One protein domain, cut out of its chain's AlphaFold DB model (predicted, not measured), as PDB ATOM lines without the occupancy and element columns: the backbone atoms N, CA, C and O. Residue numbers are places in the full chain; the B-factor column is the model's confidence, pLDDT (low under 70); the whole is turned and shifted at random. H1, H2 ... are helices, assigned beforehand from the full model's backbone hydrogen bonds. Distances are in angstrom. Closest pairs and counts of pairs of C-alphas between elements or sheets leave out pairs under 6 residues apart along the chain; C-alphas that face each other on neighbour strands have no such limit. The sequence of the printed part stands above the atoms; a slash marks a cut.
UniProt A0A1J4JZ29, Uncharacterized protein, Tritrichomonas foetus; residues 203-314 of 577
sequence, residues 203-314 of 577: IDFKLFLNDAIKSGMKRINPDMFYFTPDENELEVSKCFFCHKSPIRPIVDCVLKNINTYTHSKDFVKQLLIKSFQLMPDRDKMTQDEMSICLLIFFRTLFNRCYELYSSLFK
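This is residues 203 to 314 of the 577 residues of an uncharacterized protein of Tritrichomonas foetus (UniProt A0A1J4JZ29). One long helix, H5, runs through the middle, and shorter helices cross it: H1 near its first residues, H2 and H4 farther along on different sides of it. H3 packs on H2 at about a right angle, and the small H6 follows the end of H5. The printed part has 112 residues with six named helices, H1 to H6 in chain order, and no named strand; its class is all helix. It is compact, with a radius of gyration of the C-alphas of 14.1 A, and rounded, spanning 37 by 35 by 26 A.

H1, residues 205 to 217, starts at C-alpha 205 (47.230, 11.815, 89.191) and is 18.2 A long. H2 is residues 231 to 241, 15.4 A, and H3 residues 248 to 256, 11.6 A. H4, residues 264 to 278, measures 21.2 A. H5, residues 287 to 308, measures 31.2 A and ends at C-alpha 308 (34.339, 31.192, 80.433). H6 is residues 310 to 313, 5.4 A.

H5 is the hub. H1 touches it with residues 213 to 217 alone, about perpendicular at 73 degrees; the closest C-alphas, Ile 213 and Ile 292, are 6.1 A apart. H2 touches H5 at a steep tilt of 59 degrees, the same way, closest at C-alphas Ser 237 and Thr 300, 5.7 A. H4 touches H5 at 57 degrees, steep, opposite ways, closest at C-alphas Ser 275 and Phe 297, 5.5 A. H3 touches H2, about perpendicular at 82 degrees, closest at C-alphas Phe 240 and Arg 248, 5.3 A. H1 and H4 are apart. Every O i to N i+4 pair is within hydrogen-bond range in H1 to H5; H6 is too short for one.

The farthest C-alphas, Lys 284 and Lys 314, are 39.7 A apart. The printed part has no cut. The link from H1 to H2, residues 218 to 230, is long. Residue 262 alone has pLDDT under 70.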
ATOM      1  N   ILE A 203      46.005   7.673  84.927       91.00
ATOM      2  CA  ILE A 203      46.439   6.419  85.547       91.00
ATOM      3  C   ILE A 203      46.740   6.667  87.025       91.00
ATOM      4  O   ILE A 203      46.217   5.962  87.883       91.00
ATOM      5  N   ASP A 204      47.556   7.683  87.311       91.75
ATOM      6  CA  ASP A 204      47.952   8.092  88.655       91.75
ATOM      7  C   ASP A 204      48.194   9.610  88.676       91.75
ATOM      8  O   ASP A 204      49.261  10.108  88.305       91.75
ATOM      9  N   PHE A 205      47.170  10.356  89.101       91.50
ATOM     10  CA  PHE A 205      47.230  11.815  89.191       91.50
ATOM     11  C   PHE A 205      48.323  12.296  90.146       91.50
ATOM     12  O   PHE A 205      48.992  13.287  89.863       91.50
ATOM     13  N   LYS A 206      48.536  11.590  91.262       93.00
ATOM     14  CA  LYS A 206      49.514  11.990  92.275       93.00
ATOM     15  C   LYS A 206      50.936  11.834  91.749       93.00
ATOM     16  O   LYS A 206      51.751  12.736  91.927       93.00
ATOM     17  N   LEU A 207      51.233  10.712  91.094       93.69
ATOM     18  CA  LEU A 207      52.537  10.499  90.467       93.69
ATOM     19  C   LEU A 207      52.802  11.544  89.377       93.69
ATOM     20  O   LEU A 207      53.869  12.151  89.372       93.69
ATOM     21  N   PHE A 208      51.819  11.790  88.507       95.12
ATOM     22  CA  PHE A 208      51.913  12.830  87.483       95.12
ATOM     23  C   PHE A 208      52.188  14.215  88.082       95.12
ATOM     24  O   PHE A 208      53.097  14.904  87.629       95.12
ATOM     25  N   LEU A 209      51.440  14.614  89.114       95.81
ATOM     26  CA  LEU A 209      51.609  15.929  89.727       95.81
ATOM     27  C   LEU A 209      52.995  16.077  90.368       95.81
ATOM     28  O   LEU A 209      53.624  17.120  90.227       95.81
ATOM     29  N   ASN A 210      53.507  15.027  91.014       95.69
ATOM     30  CA  ASN A 210      54.866  15.034  91.558       95.69
ATOM     31  C   ASN A 210      55.928  15.187  90.458       95.69
ATOM     32  O   ASN A 210      56.917  15.889  90.661       95.69
ATOM     33  N   ASP A 211      55.742  14.543  89.301       96.00
ATOM     34  CA  ASP A 211      56.625  14.719  88.142       96.00
ATOM     35  C   ASP A 211      56.570  16.167  87.621       96.00
ATOM     36  O   ASP A 211      57.618  16.758  87.356       96.00
ATOM     37  N   ALA A 212      55.372  16.758  87.540       96.69
ATOM     38  CA  ALA A 212      55.171  18.147  87.125       96.69
ATOM     39  C   ALA A 212      55.840  19.140  88.092       96.69
ATOM     40  O   ALA A 212      56.578  20.023  87.659       96.69
ATOM     41  N   ILE A 213      55.674  18.951  89.405       97.19
ATOM     42  CA  ILE A 213      56.326  19.781  90.430       97.19
ATOM     43  C   ILE A 213      57.850  19.664  90.332       97.19
ATOM     44  O   ILE A 213      58.548  20.675  90.329       97.19
ATOM     45  N   LYS A 214      58.391  18.448  90.182       96.56
ATOM     46  CA  LYS A 214      59.836  18.236  89.988       96.56
ATOM     47  C   LYS A 214      60.361  18.878  88.705       96.56
ATOM     48  O   LYS A 214      61.519  19.289  88.674       96.56
ATOM     49  N   SER A 215      59.547  18.930  87.651       96.69
ATOM     50  CA  SER A 215      59.870  19.665  86.424       96.69
ATOM     51  C   SER A 215      59.941  21.169  86.696       96.69
ATOM     52  O   SER A 215      60.944  21.800  86.365       96.69
ATOM     53  N   GLY A 216      58.936  21.728  87.380       96.38
ATOM     54  CA  GLY A 216      58.914  23.134  87.793       96.38
ATOM     55  C   GLY A 216      60.094  23.512  88.692       96.38
ATOM     56  O   GLY A 216      60.740  24.526  88.453       96.38
ATOM     57  N   MET A 217      60.473  22.652  89.646       96.25
ATOM     58  CA  MET A 217      61.606  22.885  90.561       96.25
ATOM     59  C   MET A 217      62.936  23.075  89.830       96.25
ATOM     60  O   MET A 217      63.824  23.753  90.332       96.25
ATOM     61  N   LYS A 218      63.100  22.471  88.648       96.38
ATOM     62  CA  LYS A 218      64.320  22.625  87.841       96.38
ATOM     63  C   LYS A 218      64.370  23.948  87.079       96.38
ATOM     64  O   LYS A 218      65.439  24.307  86.601       96.38
ATOM     65  N   ARG A 219      63.224  24.612  86.912       94.81
ATOM     66  CA  ARG A 219      63.046  25.802  86.064       94.81
ATOM     67  C   ARG A 219      62.681  27.057  86.855       94.81
ATOM     68  O   ARG A 219      62.657  28.137  86.277       94.81
ATOM     69  N   ILE A 220      62.361  26.923  88.141       95.19
ATOM     70  CA  ILE A 220      61.952  28.049  88.976       95.19
ATOM     71  C   ILE A 220      63.089  29.059  89.128       95.19
ATOM     72  O   ILE A 220      64.208  28.709  89.502       95.19
ATOM     73  N   ASN A 221      62.784  30.326  88.861       93.50
ATOM     74  CA  ASN A 221      63.625  31.434  89.275       93.50
ATOM     75  C   ASN A 221      63.407  31.653  90.785       93.50
ATOM     76  O   ASN A 221      62.277  31.957  91.181       93.50
ATOM     77  N   PRO A 222      64.442  31.496  91.630       90.19
ATOM     78  CA  PRO A 222      64.292  31.546  93.083       90.19
ATOM     79  C   PRO A 222      63.970  32.949  93.614       90.19
ATOM     80  O   PRO A 222      63.351  33.060  94.666       90.19
ATOM     81  N   ASP A 223      64.335  34.010  92.895       89.44
ATOM     82  CA  ASP A 223      64.061  35.387  93.320       89.44
ATOM     83  C   ASP A 223      62.604  35.769  93.031       89.44
ATOM     84  O   ASP A 223      61.949  36.450  93.821       89.44
ATOM     85  N   MET A 224      62.076  35.292  91.901       90.88
ATOM     86  CA  MET A 224      60.701  35.569  91.485       90.88
ATOM     87  C   MET A 224      59.685  34.538  91.985       90.88
ATOM     88  O   MET A 224      58.492  34.840  91.992       90.88
ATOM     89  N   PHE A 225      60.136  33.339  92.371       92.75
ATOM     90  CA  PHE A 225      59.306  32.143  92.564       92.75
ATOM     91  C   PHE A 225      58.384  31.862  91.364       92.75
ATOM     92  O   PHE A 225      57.218  31.491  91.504       92.75
ATOM     93  N   TYR A 226      58.927  32.042  90.161       95.25
ATOM     94  CA  TYR A 226      58.206  31.946  88.895       95.25
ATOM     95  C   TYR A 226      58.953  31.046  87.909       95.25
ATOM     96  O   TYR A 226      60.181  30.997  87.904       95.25
ATOM     97  N   PHE A 227      58.209  30.353  87.051       95.38
ATOM     98  CA  PHE A 227      58.730  29.689  85.857       95.38
ATOM     99  C   PHE A 227      57.721  29.839  84.719       95.38
ATOM    100  O   PHE A 227      56.517  29.957  84.966       95.38
ATOM    101  N   THR A 228      58.193  29.832  83.477       93.69
ATOM    102  CA  THR A 228      57.326  29.940  82.298       93.69
ATOM    103  C   THR A 228      56.396  28.722  82.170       93.69
ATOM    104  O   THR A 228      56.819  27.602  82.499       93.69
ATOM    105  N   PRO A 229      55.139  28.911  81.716       93.50
ATOM    106  CA  PRO A 229      54.197  27.809  81.513       93.50
ATOM    107  C   PRO A 229      54.793  26.650  80.699       93.50
ATOM    108  O   PRO A 229      55.659  26.862  79.853       93.50
ATOM    109  N   ASP A 230      54.354  25.417  80.965       91.81
ATOM    110  CA  ASP A 230      54.791  24.227  80.221       91.81
ATOM    111  C   ASP A 230      53.646  23.260  79.888       91.81
ATOM    112  O   ASP A 230      52.491  23.437  80.287       91.81
ATOM    113  N   GLU A 231      53.987  22.181  79.179       91.50
ATOM    114  CA  GLU A 231      53.041  21.128  78.798       91.50
ATOM    115  C   GLU A 231      52.359  20.447  79.999       91.50
ATOM    116  O   GLU A 231      51.248  19.928  79.864       91.50
ATOM    117  N   ASN A 232      52.971  20.445  81.191       93.69
ATOM    118  CA  ASN A 232      52.336  19.847  82.364       93.69
ATOM    119  C   ASN A 232      51.114  20.658  82.796       93.69
ATOM    120  O   ASN A 232      50.127  20.065  83.229       93.69
ATOM    121  N   GLU A 233      51.133  21.985  82.643       93.94
ATOM    122  CA  GLU A 233      49.963  22.826  82.918       93.94
ATOM    123  C   GLU A 233      48.805  22.506  81.962       93.94
ATOM    124  O   GLU A 233      47.649  22.400  82.385       93.94
ATOM    125  N   LEU A 234      49.108  22.243  80.686       91.62
ATOM    126  CA  LEU A 234      48.115  21.785  79.711       91.62
ATOM    127  C   LEU A 234      47.518  20.425  80.111       91.62
ATOM    128  O   LEU A 234      46.304  20.219  80.028       91.62
ATOM    129  N   GLU A 235      48.341  19.493  80.584       92.75
ATOM    130  CA  GLU A 235      47.876  18.192  81.073       92.75
ATOM    131  C   GLU A 235      47.041  18.310  82.364       92.75
ATOM    132  O   GLU A 235      46.026  17.619  82.504       92.75
ATOM    133  N   VAL A 236      47.387  19.226  83.278       94.56
ATOM    134  CA  VAL A 236      46.558  19.558  84.452       94.56
ATOM    135  C   VAL A 236      45.217  20.145  84.009       94.56
ATOM    136  O   VAL A 236      44.176  19.721  84.513       94.56
ATOM    137  N   SER A 237      45.211  21.044  83.024       93.12
ATOM    138  CA  SER A 237      43.988  21.597  82.428       93.12
ATOM    139  C   SER A 237      43.088  20.497  81.857       93.12
ATOM    140  O   SER A 237      41.904  20.407  82.205       93.12
ATOM    141  N   LYS A 238      43.651  19.565  81.071       90.44
ATOM    142  CA  LYS A 238      42.925  18.380  80.574       90.44
ATOM    143  C   LYS A 238      42.360  17.551  81.728       90.44
ATOM    144  O   LYS A 238      41.201  17.138  81.679       90.44
ATOM    145  N   CYS A 239      43.138  17.336  82.787       91.19
ATOM    146  CA  CYS A 239      42.678  16.618  83.968       91.19
ATOM    147  C   CYS A 239      41.507  17.337  84.658       91.19
ATOM    148  O   CYS A 239      40.506  16.698  84.978       91.19
ATOM    149  N   PHE A 240      41.583  18.651  84.860       92.25
ATOM    150  CA  PHE A 240      40.580  19.422  85.597       92.25
ATOM    151  C   PHE A 240      39.267  19.582  84.831       92.25
ATOM    152  O   PHE A 240      38.196  19.461  85.428       92.25
ATOM    153  N   PHE A 241      39.331  19.813  83.518       89.62
ATOM    154  CA  PHE A 241      38.160  20.227  82.738       89.62
ATOM    155  C   PHE A 241      37.598  19.147  81.811       89.62
ATOM    156  O   PHE A 241      36.538  19.345  81.212       89.62
ATOM    157  N   CYS A 242      38.243  17.981  81.695       86.50
ATOM    158  CA  CYS A 242      37.680  16.889  80.906       86.50
ATOM    159  C   CYS A 242      36.350  16.414  81.510       86.50
ATOM    160  O   CYS A 242      36.207  16.242  82.723       86.50
ATOM    161  N   HIS A 243      35.345  16.200  80.657       81.75
ATOM    162  CA  HIS A 243      33.945  16.147  81.084       81.75
ATOM    163  C   HIS A 243      33.604  14.996  82.025       81.75
ATOM    164  O   HIS A 243      32.655  15.111  82.797       81.75
ATOM    165  N   LYS A 244      34.384  13.916  81.949       80.94
ATOM    166  CA  LYS A 244      34.284  12.713  82.787       80.94
ATOM    167  C   LYS A 244      35.379  12.638  83.855       80.94
ATOM    168  O   LYS A 244      35.574  11.579  84.445       80.94
ATOM    169  N   SER A 245      36.105  13.732  84.091       84.75
ATOM    170  CA  SER A 245      37.120  13.772  85.136       84.75
ATOM    171  C   SER A 245      36.483  13.672  86.519       84.75
ATOM    172  O   SER A 245      35.501  14.372  86.778       84.75
ATOM    173  N   PRO A 246      37.042  12.864  87.436       80.94
ATOM    174  CA  PRO A 246      36.574  12.821  88.818       80.94
ATOM    175  C   PRO A 246      36.838  14.134  89.569       80.94
ATOM    176  O   PRO A 246      36.158  14.417  90.552       80.94
ATOM    177  N   ILE A 247      37.795  14.949  89.107       83.81
ATOM    178  CA  ILE A 247      38.137  16.243  89.715       83.81
ATOM    179  C   ILE A 247      37.198  17.352  89.219       83.81
ATOM    180  O   ILE A 247      36.949  18.325  89.935       83.81
ATOM    181  N   ARG A 248      36.602  17.186  88.030       86.88
ATOM    182  CA  ARG A 248      35.750  18.202  87.409       86.88
ATOM    183  C   ARG A 248      34.611  18.690  88.311       86.88
ATOM    184  O   ARG A 248      34.469  19.897  88.398       86.88
ATOM    185  N   PRO A 249      33.820  17.857  89.018       86.94
ATOM    186  CA  PRO A 249      32.750  18.370  89.880       86.94
ATOM    187  C   PRO A 249      33.251  19.315  90.980       86.94
ATOM    188  O   PRO A 249      32.562  20.269  91.338       86.94
ATOM    189  N   ILE A 250      34.459  19.063  91.497       84.19
ATOM    190  CA  ILE A 250      35.107  19.923  92.490       84.19
ATOM    191  C   ILE A 250      35.448  21.258  91.831       84.19
ATOM    192  O   ILE A 250      35.068  22.303  92.348       84.19
ATOM    193  N   VAL A 251      36.087  21.221  90.661       86.62
ATOM    194  CA  VAL A 251      36.473  22.411  89.890       86.62
ATOM    195  C   VAL A 251      35.253  23.201  89.402       86.62
ATOM    196  O   VAL A 251      35.189  24.407  89.587       86.62
ATOM    197  N   ASP A 252      34.225  22.553  88.869       85.38
ATOM    198  CA  ASP A 252      32.981  23.199  88.445       85.38
ATOM    199  C   ASP A 252      32.281  23.873  89.637       85.38
ATOM    200  O   ASP A 252      31.721  24.956  89.487       85.38
ATOM    201  N   CYS A 253      32.352  23.295  90.844       81.94
ATOM    202  CA  CYS A 253      31.865  23.948  92.062       81.94
ATOM    203  C   CYS A 253      32.658  25.222  92.399       81.94
ATOM    204  O   CYS A 253      32.063  26.205  92.845       81.94
ATOM    205  N   VAL A 254      33.973  25.229  92.146       74.19
ATOM    206  CA  VAL A 254      34.815  26.432  92.250       74.19
ATOM    207  C   VAL A 254      34.361  27.487  91.250       74.19
ATOM    208  O   VAL A 254      34.134  28.631  91.635       74.19
ATOM    209  N   LEU A 255      34.177  27.094  89.988       81.62
ATOM    210  CA  LEU A 255      33.885  28.015  88.892       81.62
ATOM    211  C   LEU A 255      32.452  28.562  88.919       81.62
ATOM    212  O   LEU A 255      32.230  29.718  88.577       81.62
ATOM    213  N   LYS A 256      31.467  27.777  89.369       81.62
ATOM    214  CA  LYS A 256      30.040  28.141  89.291       81.62
ATOM    215  C   LYS A 256      29.685  29.442  90.016       81.62
ATOM    216  O   LYS A 256      28.753  30.121  89.599       81.62
ATOM    217  N   ASN A 257      30.411  29.787  91.077       75.62
ATOM    218  CA  ASN A 257      30.145  30.990  91.870       75.62
ATOM    219  C   ASN A 257      31.004  32.187  91.444       75.62
ATOM    220  O   ASN A 257      30.830  33.282  91.977       75.62
ATOM    221  N   ILE A 258      31.915  32.011  90.484       72.88
ATOM    222  CA  ILE A 258      32.906  33.033  90.137       72.88
ATOM    223  C   ILE A 258      32.272  34.292  89.548       72.88
ATOM    224  O   ILE A 258      32.674  35.399  89.895       72.88
ATOM    225  N   ASN A 259      31.221  34.142  88.742       71.81
ATOM    226  CA  ASN A 259      30.488  35.274  88.173       71.81
ATOM    227  C   ASN A 259      29.642  36.052  89.200       71.81
ATOM    228  O   ASN A 259      29.132  37.121  88.874       71.81
ATOM    229  N   THR A 260      29.468  35.521  90.417       75.69
ATOM    230  CA  THR A 260      28.695  36.178  91.482       75.69
ATOM    231  C   THR A 260      29.546  37.100  92.349       75.69
ATOM    232  O   THR A 260      28.996  37.923  93.081       75.69
ATOM    233  N   TYR A 261      30.877  37.005  92.264       74.62
ATOM    234  CA  TYR A 261      31.758  37.888  93.018       74.62
ATOM    235  C   TYR A 261      31.707  39.298  92.428       74.62
ATOM    236  O   TYR A 261      32.198  39.563  91.334       74.62
ATOM    237  N   THR A 262      31.121  40.224  93.185       64.25
ATOM    238  CA  THR A 262      31.066  41.652  92.845       64.25
ATOM    239  C   THR A 262      32.431  42.331  92.944       64.25
ATOM    240  O   THR A 262      32.640  43.372  92.320       64.25
ATOM    241  N   HIS A 263      33.366  41.749  93.706       76.69
ATOM    242  CA  HIS A 263      34.711  42.274  93.924       76.69
ATOM    243  C   HIS A 263      35.784  41.290  93.448       76.69
ATOM    244  O   HIS A 263      35.858  40.145  93.892       76.69
ATOM    245  N   SER A 264      36.677  41.772  92.587       76.81
ATOM    246  CA  SER A 264      37.797  41.005  92.034       76.81
ATOM    247  C   SER A 264      38.748  40.435  93.091       76.81
ATOM    248  O   SER A 264      39.242  39.321  92.944       76.81
ATOM    249  N   LYS A 265      38.966  41.157  94.197       81.00
ATOM    250  CA  LYS A 265      39.806  40.687  95.310       81.00
ATOM    251  C   LYS A 265      39.255  39.414  95.949       81.00
ATOM    252  O   LYS A 265      40.027  38.514  96.284       81.00
ATOM    253  N   ASP A 266      37.933  39.321  96.087       85.19
ATOM    254  CA  ASP A 266      37.288  38.117  96.607       85.19
ATOM    255  C   ASP A 266      37.433  36.966  95.615       85.19
ATOM    256  O   ASP A 266      37.764  35.857  96.023       85.19
ATOM    257  N   PHE A 267      37.292  37.244  94.317       87.50
ATOM    258  CA  PHE A 267      37.523  36.259  93.262       87.50
ATOM    259  C   PHE A 267      38.931  35.643  93.333       87.50
ATOM    260  O   PHE A 267      39.047  34.422  93.442       87.50
ATOM    261  N   VAL A 268      39.994  36.455  93.352       91.25
ATOM    262  CA  VAL A 268      41.385  35.957  93.398       91.25
ATOM    263  C   VAL A 268      41.640  35.150  94.670       91.25
ATOM    264  O   VAL A 268      42.206  34.058  94.618       91.25
ATOM    265  N   LYS A 269      41.176  35.650  95.820       90.00
ATOM    266  CA  LYS A 269      41.312  34.958  97.106       90.00
ATOM    267  C   LYS A 269      40.615  33.600  97.094       90.00
ATOM    268  O   LYS A 269      41.177  32.620  97.578       90.00
ATOM    269  N   GLN A 270      39.398  33.531  96.558       88.00
ATOM    270  CA  GLN A 270      38.666  32.272  96.446       88.00
ATOM    271  C   GLN A 270      39.374  31.316  95.493       88.00
ATOM    272  O   GLN A 270      39.541  30.151  95.841       88.00
ATOM    273  N   LEU A 271      39.870  31.803  94.355       90.88
ATOM    274  CA  LEU A 271      40.629  30.986  93.416       90.88
ATOM    275  C   LEU A 271      41.861  30.360  94.086       90.88
ATOM    276  O   LEU A 271      42.041  29.151  93.999       90.88
ATOM    277  N   LEU A 272      42.634  31.142  94.847       92.44
ATOM    278  CA  LEU A 272      43.775  30.639  95.623       92.44
ATOM    279  C   LEU A 272      43.369  29.589  96.661       92.44
ATOM    280  O   LEU A 272      43.966  28.515  96.713       92.44
ATOM    281  N   ILE A 273      42.341  29.865  97.476       90.19
ATOM    282  CA  ILE A 273      41.832  28.911  98.480       90.19
ATOM    283  C   ILE A 273      41.465  27.586  97.808       90.19
ATOM    284  O   ILE A 273      41.731  26.512  98.346       90.19
ATOM    285  N   LYS A 274      40.857  27.656  96.625       89.25
ATOM    286  CA  LYS A 274      40.456  26.481  95.864       89.25
ATOM    287  C   LYS A 274      41.636  25.750  95.238       89.25
ATOM    288  O   LYS A 274      41.664  24.527  95.338       89.25
ATOM    289  N   SER A 275      42.637  26.458  94.720       92.75
ATOM    290  CA  SER A 275      43.908  25.850  94.314       92.75
ATOM    291  C   SER A 275      44.537  25.072  95.473       92.75
ATOM    292  O   SER A 275      44.886  23.909  95.300       92.75
ATOM    293  N   PHE A 276      44.579  25.642  96.683       91.62
ATOM    294  CA  PHE A 276      45.072  24.934  97.872       91.62
ATOM    295  C   PHE A 276      44.248  23.692  98.235       91.62
ATOM    296  O   PHE A 276      44.813  22.691  98.663       91.62
ATOM    297  N   GLN A 277      42.921  23.736  98.079       89.62
ATOM    298  CA  GLN A 277      42.045  22.587  98.351       89.62
ATOM    299  C   GLN A 277      42.245  21.431  97.361       89.62
ATOM    300  O   GLN A 277      41.946  20.290  97.702       89.62
ATOM    301  N   LEU A 278      42.735  21.715  96.150       90.75
ATOM    302  CA  LEU A 278      43.003  20.707  95.121       90.75
ATOM    303  C   LEU A 278      44.365  20.015  95.290       90.75
ATOM    304  O   LEU A 278      44.598  18.995  94.643       90.75
ATOM    305  N   MET A 279      45.259  20.537  96.135       93.19
ATOM    306  CA  MET A 279      46.594  19.969  96.347       93.19
ATOM    307  C   MET A 279      46.530  18.646  97.126       93.19
ATOM    308  O   MET A 279      46.126  18.644  98.294       93.19
ATOM    309  N   PRO A 280      46.952  17.512  96.537       90.31
ATOM    310  CA  PRO A 280      47.020  16.247  97.256       90.31
ATOM    311  C   PRO A 280      48.204  16.243  98.230       90.31
ATOM    312  O   PRO A 280      49.265  16.761  97.911       90.31
ATOM    313  N   ASP A 281      48.047  15.613  99.401       91.62
ATOM    314  CA  ASP A 281      49.139  15.401 100.371       91.62
ATOM    315  C   ASP A 281      49.943  16.673 100.732       91.62
ATOM    316  O   ASP A 281      51.143  16.592 100.986       91.62
ATOM    317  N   ARG A 282      49.284  17.839 100.792       92.69
ATOM    318  CA  ARG A 282      49.920  19.143 101.059       92.69
ATOM    319  C   ARG A 282      50.889  19.124 102.245       92.69
ATOM    320  O   ARG A 282      51.961  19.701 102.167       92.69
ATOM    321  N   ASP A 283      50.537  18.425 103.322       92.94
ATOM    322  CA  ASP A 283      51.345  18.376 104.549       92.94
ATOM    323  C   ASP A 283      52.684  17.620 104.378       92.94
ATOM    324  O   ASP A 283      53.500  17.594 105.295       92.94
ATOM    325  N   LYS A 284      52.910  16.984 103.219       94.75
ATOM    326  CA  LYS A 284      54.156  16.288 102.859       94.75
ATOM    327  C   LYS A 284      55.018  17.067 101.860       94.75
ATOM    328  O   LYS A 284      56.118  16.606 101.572       94.75
ATOM    329  N   MET A 285      54.519  18.177 101.316       96.50
ATOM    330  CA  MET A 285      55.237  19.002 100.342       96.50
ATOM    331  C   MET A 285      56.142  20.018 101.046       96.50
ATOM    332  O   MET A 285      55.807  20.524 102.119       96.50
ATOM    333  N   THR A 286      57.278  20.349 100.434       96.38
ATOM    334  CA  THR A 286      58.083  21.507 100.847       96.38
ATOM    335  C   THR A 286      57.380  22.817 100.476       96.38
ATOM    336  O   THR A 286      56.442  22.834  99.679       96.38
ATOM    337  N   GLN A 287      57.838  23.945 101.030       93.62
ATOM    338  CA  GLN A 287      57.289  25.258 100.667       93.62
ATOM    339  C   GLN A 287      57.459  25.561  99.170       93.62
ATOM    340  O   GLN A 287      56.524  26.056  98.547       93.62
ATOM    341  N   ASP A 288      58.597  25.195  98.580       94.62
ATOM    342  CA  ASP A 288      58.858  25.402  97.151       94.62
ATOM    343  C   ASP A 288      57.950  24.522  96.280       94.62
ATOM    344  O   ASP A 288      57.347  25.000  95.318       94.62
ATOM    345  N   GLU A 289      57.774  23.250  96.661       96.44
ATOM    346  CA  GLU A 289      56.856  22.327  95.983       96.44
ATOM    347  C   GLU A 289      55.410  22.834  96.040       96.44
ATOM    348  O   GLU A 289      54.696  22.798  95.033       96.44
ATOM    349  N   MET A 290      54.986  23.358  97.196       95.75
ATOM    350  CA  MET A 290      53.672  23.977  97.362       95.75
ATOM    351  C   MET A 290      53.514  25.212  96.473       95.75
ATOM    352  O   MET A 290      52.477  25.350  95.829       95.75
ATOM    353  N   SER A 291      54.520  26.088  96.411       94.50
ATOM    354  CA  SER A 291      54.498  27.299  95.580       94.50
ATOM    355  C   SER A 291      54.393  26.968  94.090       94.50
ATOM    356  O   SER A 291      53.558  27.540  93.392       94.50
ATOM    357  N   ILE A 292      55.154  25.981  93.608       96.44
ATOM    358  CA  ILE A 292      55.080  25.508  92.215       96.44
ATOM    359  C   ILE A 292      53.716  24.906  91.912       96.44
ATOM    360  O   ILE A 292      53.089  25.257  90.912       96.44
ATOM    361  N   CYS A 293      53.224  24.021  92.782       97.00
ATOM    362  CA  CYS A 293      51.903  23.432  92.608       97.00
ATOM    363  C   CYS A 293      50.810  24.513  92.603       97.00
ATOM    364  O   CYS A 293      49.847  24.417  91.840       97.00
ATOM    365  N   LEU A 294      50.959  25.549  93.439       95.62
ATOM    366  CA  LEU A 294      50.018  26.660  93.517       95.62
ATOM    367  C   LEU A 294      50.004  27.457  92.222       95.62
ATOM    368  O   LEU A 294      48.919  27.764  91.735       95.62
ATOM    369  N   LEU A 295      51.180  27.759  91.666       96.44
ATOM    370  CA  LEU A 295      51.318  28.493  90.413       96.44
ATOM    371  C   LEU A 295      50.639  27.740  89.260       96.44
ATOM    372  O   LEU A 295      49.778  28.315  88.595       96.44
ATOM    373  N   ILE A 296      50.923  26.440  89.109       97.19
ATOM    374  CA  ILE A 296      50.311  25.576  88.080       97.19
ATOM    375  C   ILE A 296      48.780  25.585  88.197       97.19
ATOM    376  O   ILE A 296      48.063  25.790  87.214       97.19
ATOM    377  N   PHE A 297      48.252  25.369  89.405       96.06
ATOM    378  CA  PHE A 297      46.804  25.299  89.619       96.06
ATOM    379  C   PHE A 297      46.132  26.659  89.460       96.06
ATOM    380  O   PHE A 297      45.071  26.740  88.843       96.06
ATOM    381  N   PHE A 298      46.739  27.725  89.981       95.50
ATOM    382  CA  PHE A 298      46.232  29.082  89.823       95.50
ATOM    383  C   PHE A 298      46.159  29.464  88.345       95.50
ATOM    384  O   PHE A 298      45.093  29.887  87.906       95.50
ATOM    385  N   ARG A 299      47.228  29.244  87.567       96.25
ATOM    386  CA  ARG A 299      47.231  29.476  86.116       96.25
ATOM    387  C   ARG A 299      46.135  28.710  85.408       96.25
ATOM    388  O   ARG A 299      45.297  29.311  84.737       96.25
ATOM    389  N   THR A 300      46.084  27.402  85.639       95.81
ATOM    390  CA  THR A 300      45.103  26.515  85.008       95.81
ATOM    391  C   THR A 300      43.666  26.971  85.280       95.81
ATOM    392  O   THR A 300      42.848  27.070  84.364       95.81
ATOM    393  N   LEU A 301      43.339  27.269  86.541       94.38
ATOM    394  CA  LEU A 301      41.993  27.692  86.921       94.38
ATOM    395  C   LEU A 301      41.675  29.114  86.449       94.38
ATOM    396  O   LEU A 301      40.558  29.359  85.991       94.38
ATOM    397  N   PHE A 302      42.628  30.044  86.537       94.75
ATOM    398  CA  PHE A 302      42.438  31.425  86.095       94.75
ATOM    399  C   PHE A 302      42.199  31.487  84.587       94.75
ATOM    400  O   PHE A 302      41.230  32.109  84.161       94.75
ATOM    401  N   ASN A 303      43.000  30.778  83.789       94.50
ATOM    402  CA  ASN A 303      42.850  30.737  82.333       94.50
ATOM    403  C   ASN A 303      41.471  30.192  81.938       94.50
ATOM    404  O   ASN A 303      40.814  30.731  81.047       94.50
ATOM    405  N   ARG A 304      40.957  29.194  82.669       92.44
ATOM    406  CA  ARG A 304      39.585  28.715  82.462       92.44
ATOM    407  C   ARG A 304      38.530  29.761  82.820       92.44
ATOM    408  O   ARG A 304      37.512  29.859  82.136       92.44
ATOM    409  N   CYS A 305      38.742  30.533  83.884       91.38
ATOM    410  CA  CYS A 305      37.853  31.645  84.225       91.38
ATOM    411  C   CYS A 305      37.871  32.716  83.133       91.38
ATOM    412  O   CYS A 305      36.808  33.208  82.767       91.38
ATOM    413  N   TYR A 306      39.054  33.043  82.611       91.81
ATOM    414  CA  TYR A 306      39.244  33.986  81.513       91.81
ATOM    415  C   TYR A 306      38.460  33.562  80.266       91.81
ATOM    416  O   TYR A 306      37.701  34.357  79.713       91.81
ATOM    417  N   GLU A 307      38.545  32.282  79.894       91.69
ATOM    418  CA  GLU A 307      37.793  31.699  78.777       91.69
ATOM    419  C   GLU A 307      36.267  31.756  78.994       91.69
ATOM    420  O   GLU A 307      35.524  32.204  78.121       91.69
ATOM    421  N   LEU A 308      35.779  31.315  80.162       89.38
ATOM    422  CA  LEU A 308      34.339  31.192  80.433       89.38
ATOM    423  C   LEU A 308      33.649  32.527  80.739       89.38
ATOM    424  O   LEU A 308      32.451  32.676  80.488       89.38
ATOM    425  N   TYR A 309      34.383  33.477  81.314       88.81
ATOM    426  CA  TYR A 309      33.850  34.726  81.853       88.81
ATOM    427  C   TYR A 309      34.599  35.942  81.304       88.81
ATOM    428  O   TYR A 309      34.839  36.898  82.035       88.81
ATOM    429  N   SER A 310      34.938  35.943  80.012       87.44
ATOM    430  CA  SER A 310      35.698  37.020  79.351       87.44
ATOM    431  C   SER A 310      35.137  38.431  79.584       87.44
ATOM    432  O   SER A 310      35.884  39.404  79.624       87.44
ATOM    433  N   SER A 311      33.825  38.571  79.808       87.19
ATOM    434  CA  SER A 311      33.186  39.847  80.158       87.19
ATOM    435  C   SER A 311      33.629  40.425  81.508       87.19
ATOM    436  O   SER A 311      33.613  41.644  81.660       87.19
ATOM    437  N   LEU A 312      34.042  39.587  82.466       86.06
ATOM    438  CA  LEU A 312      34.580  40.008  83.766       86.06
ATOM    439  C   LEU A 312      35.923  40.733  83.619       86.06
ATOM    440  O   LEU A 312      36.244  41.611  84.415       86.06
ATOM    441  N   PHE A 313      36.681  40.374  82.583       88.31
ATOM    442  CA  PHE A 313      38.012  40.901  82.293       88.31
ATOM    443  C   PHE A 313      37.974  42.071  81.310       88.31
ATOM    444  O   PHE A 313      39.013  42.516  80.848       88.31
ATOM    445  N   LYS A 314      36.789  42.609  80.996       86.19
ATOM    446  CA  LYS A 314      36.678  43.840  80.212       86.19
ATOM    447  C   LYS A 314      36.810  45.050  81.142       86.19
ATOM    448  O   LYS A 314      36.011  45.168  82.078       86.19
TER     449      LYS A 314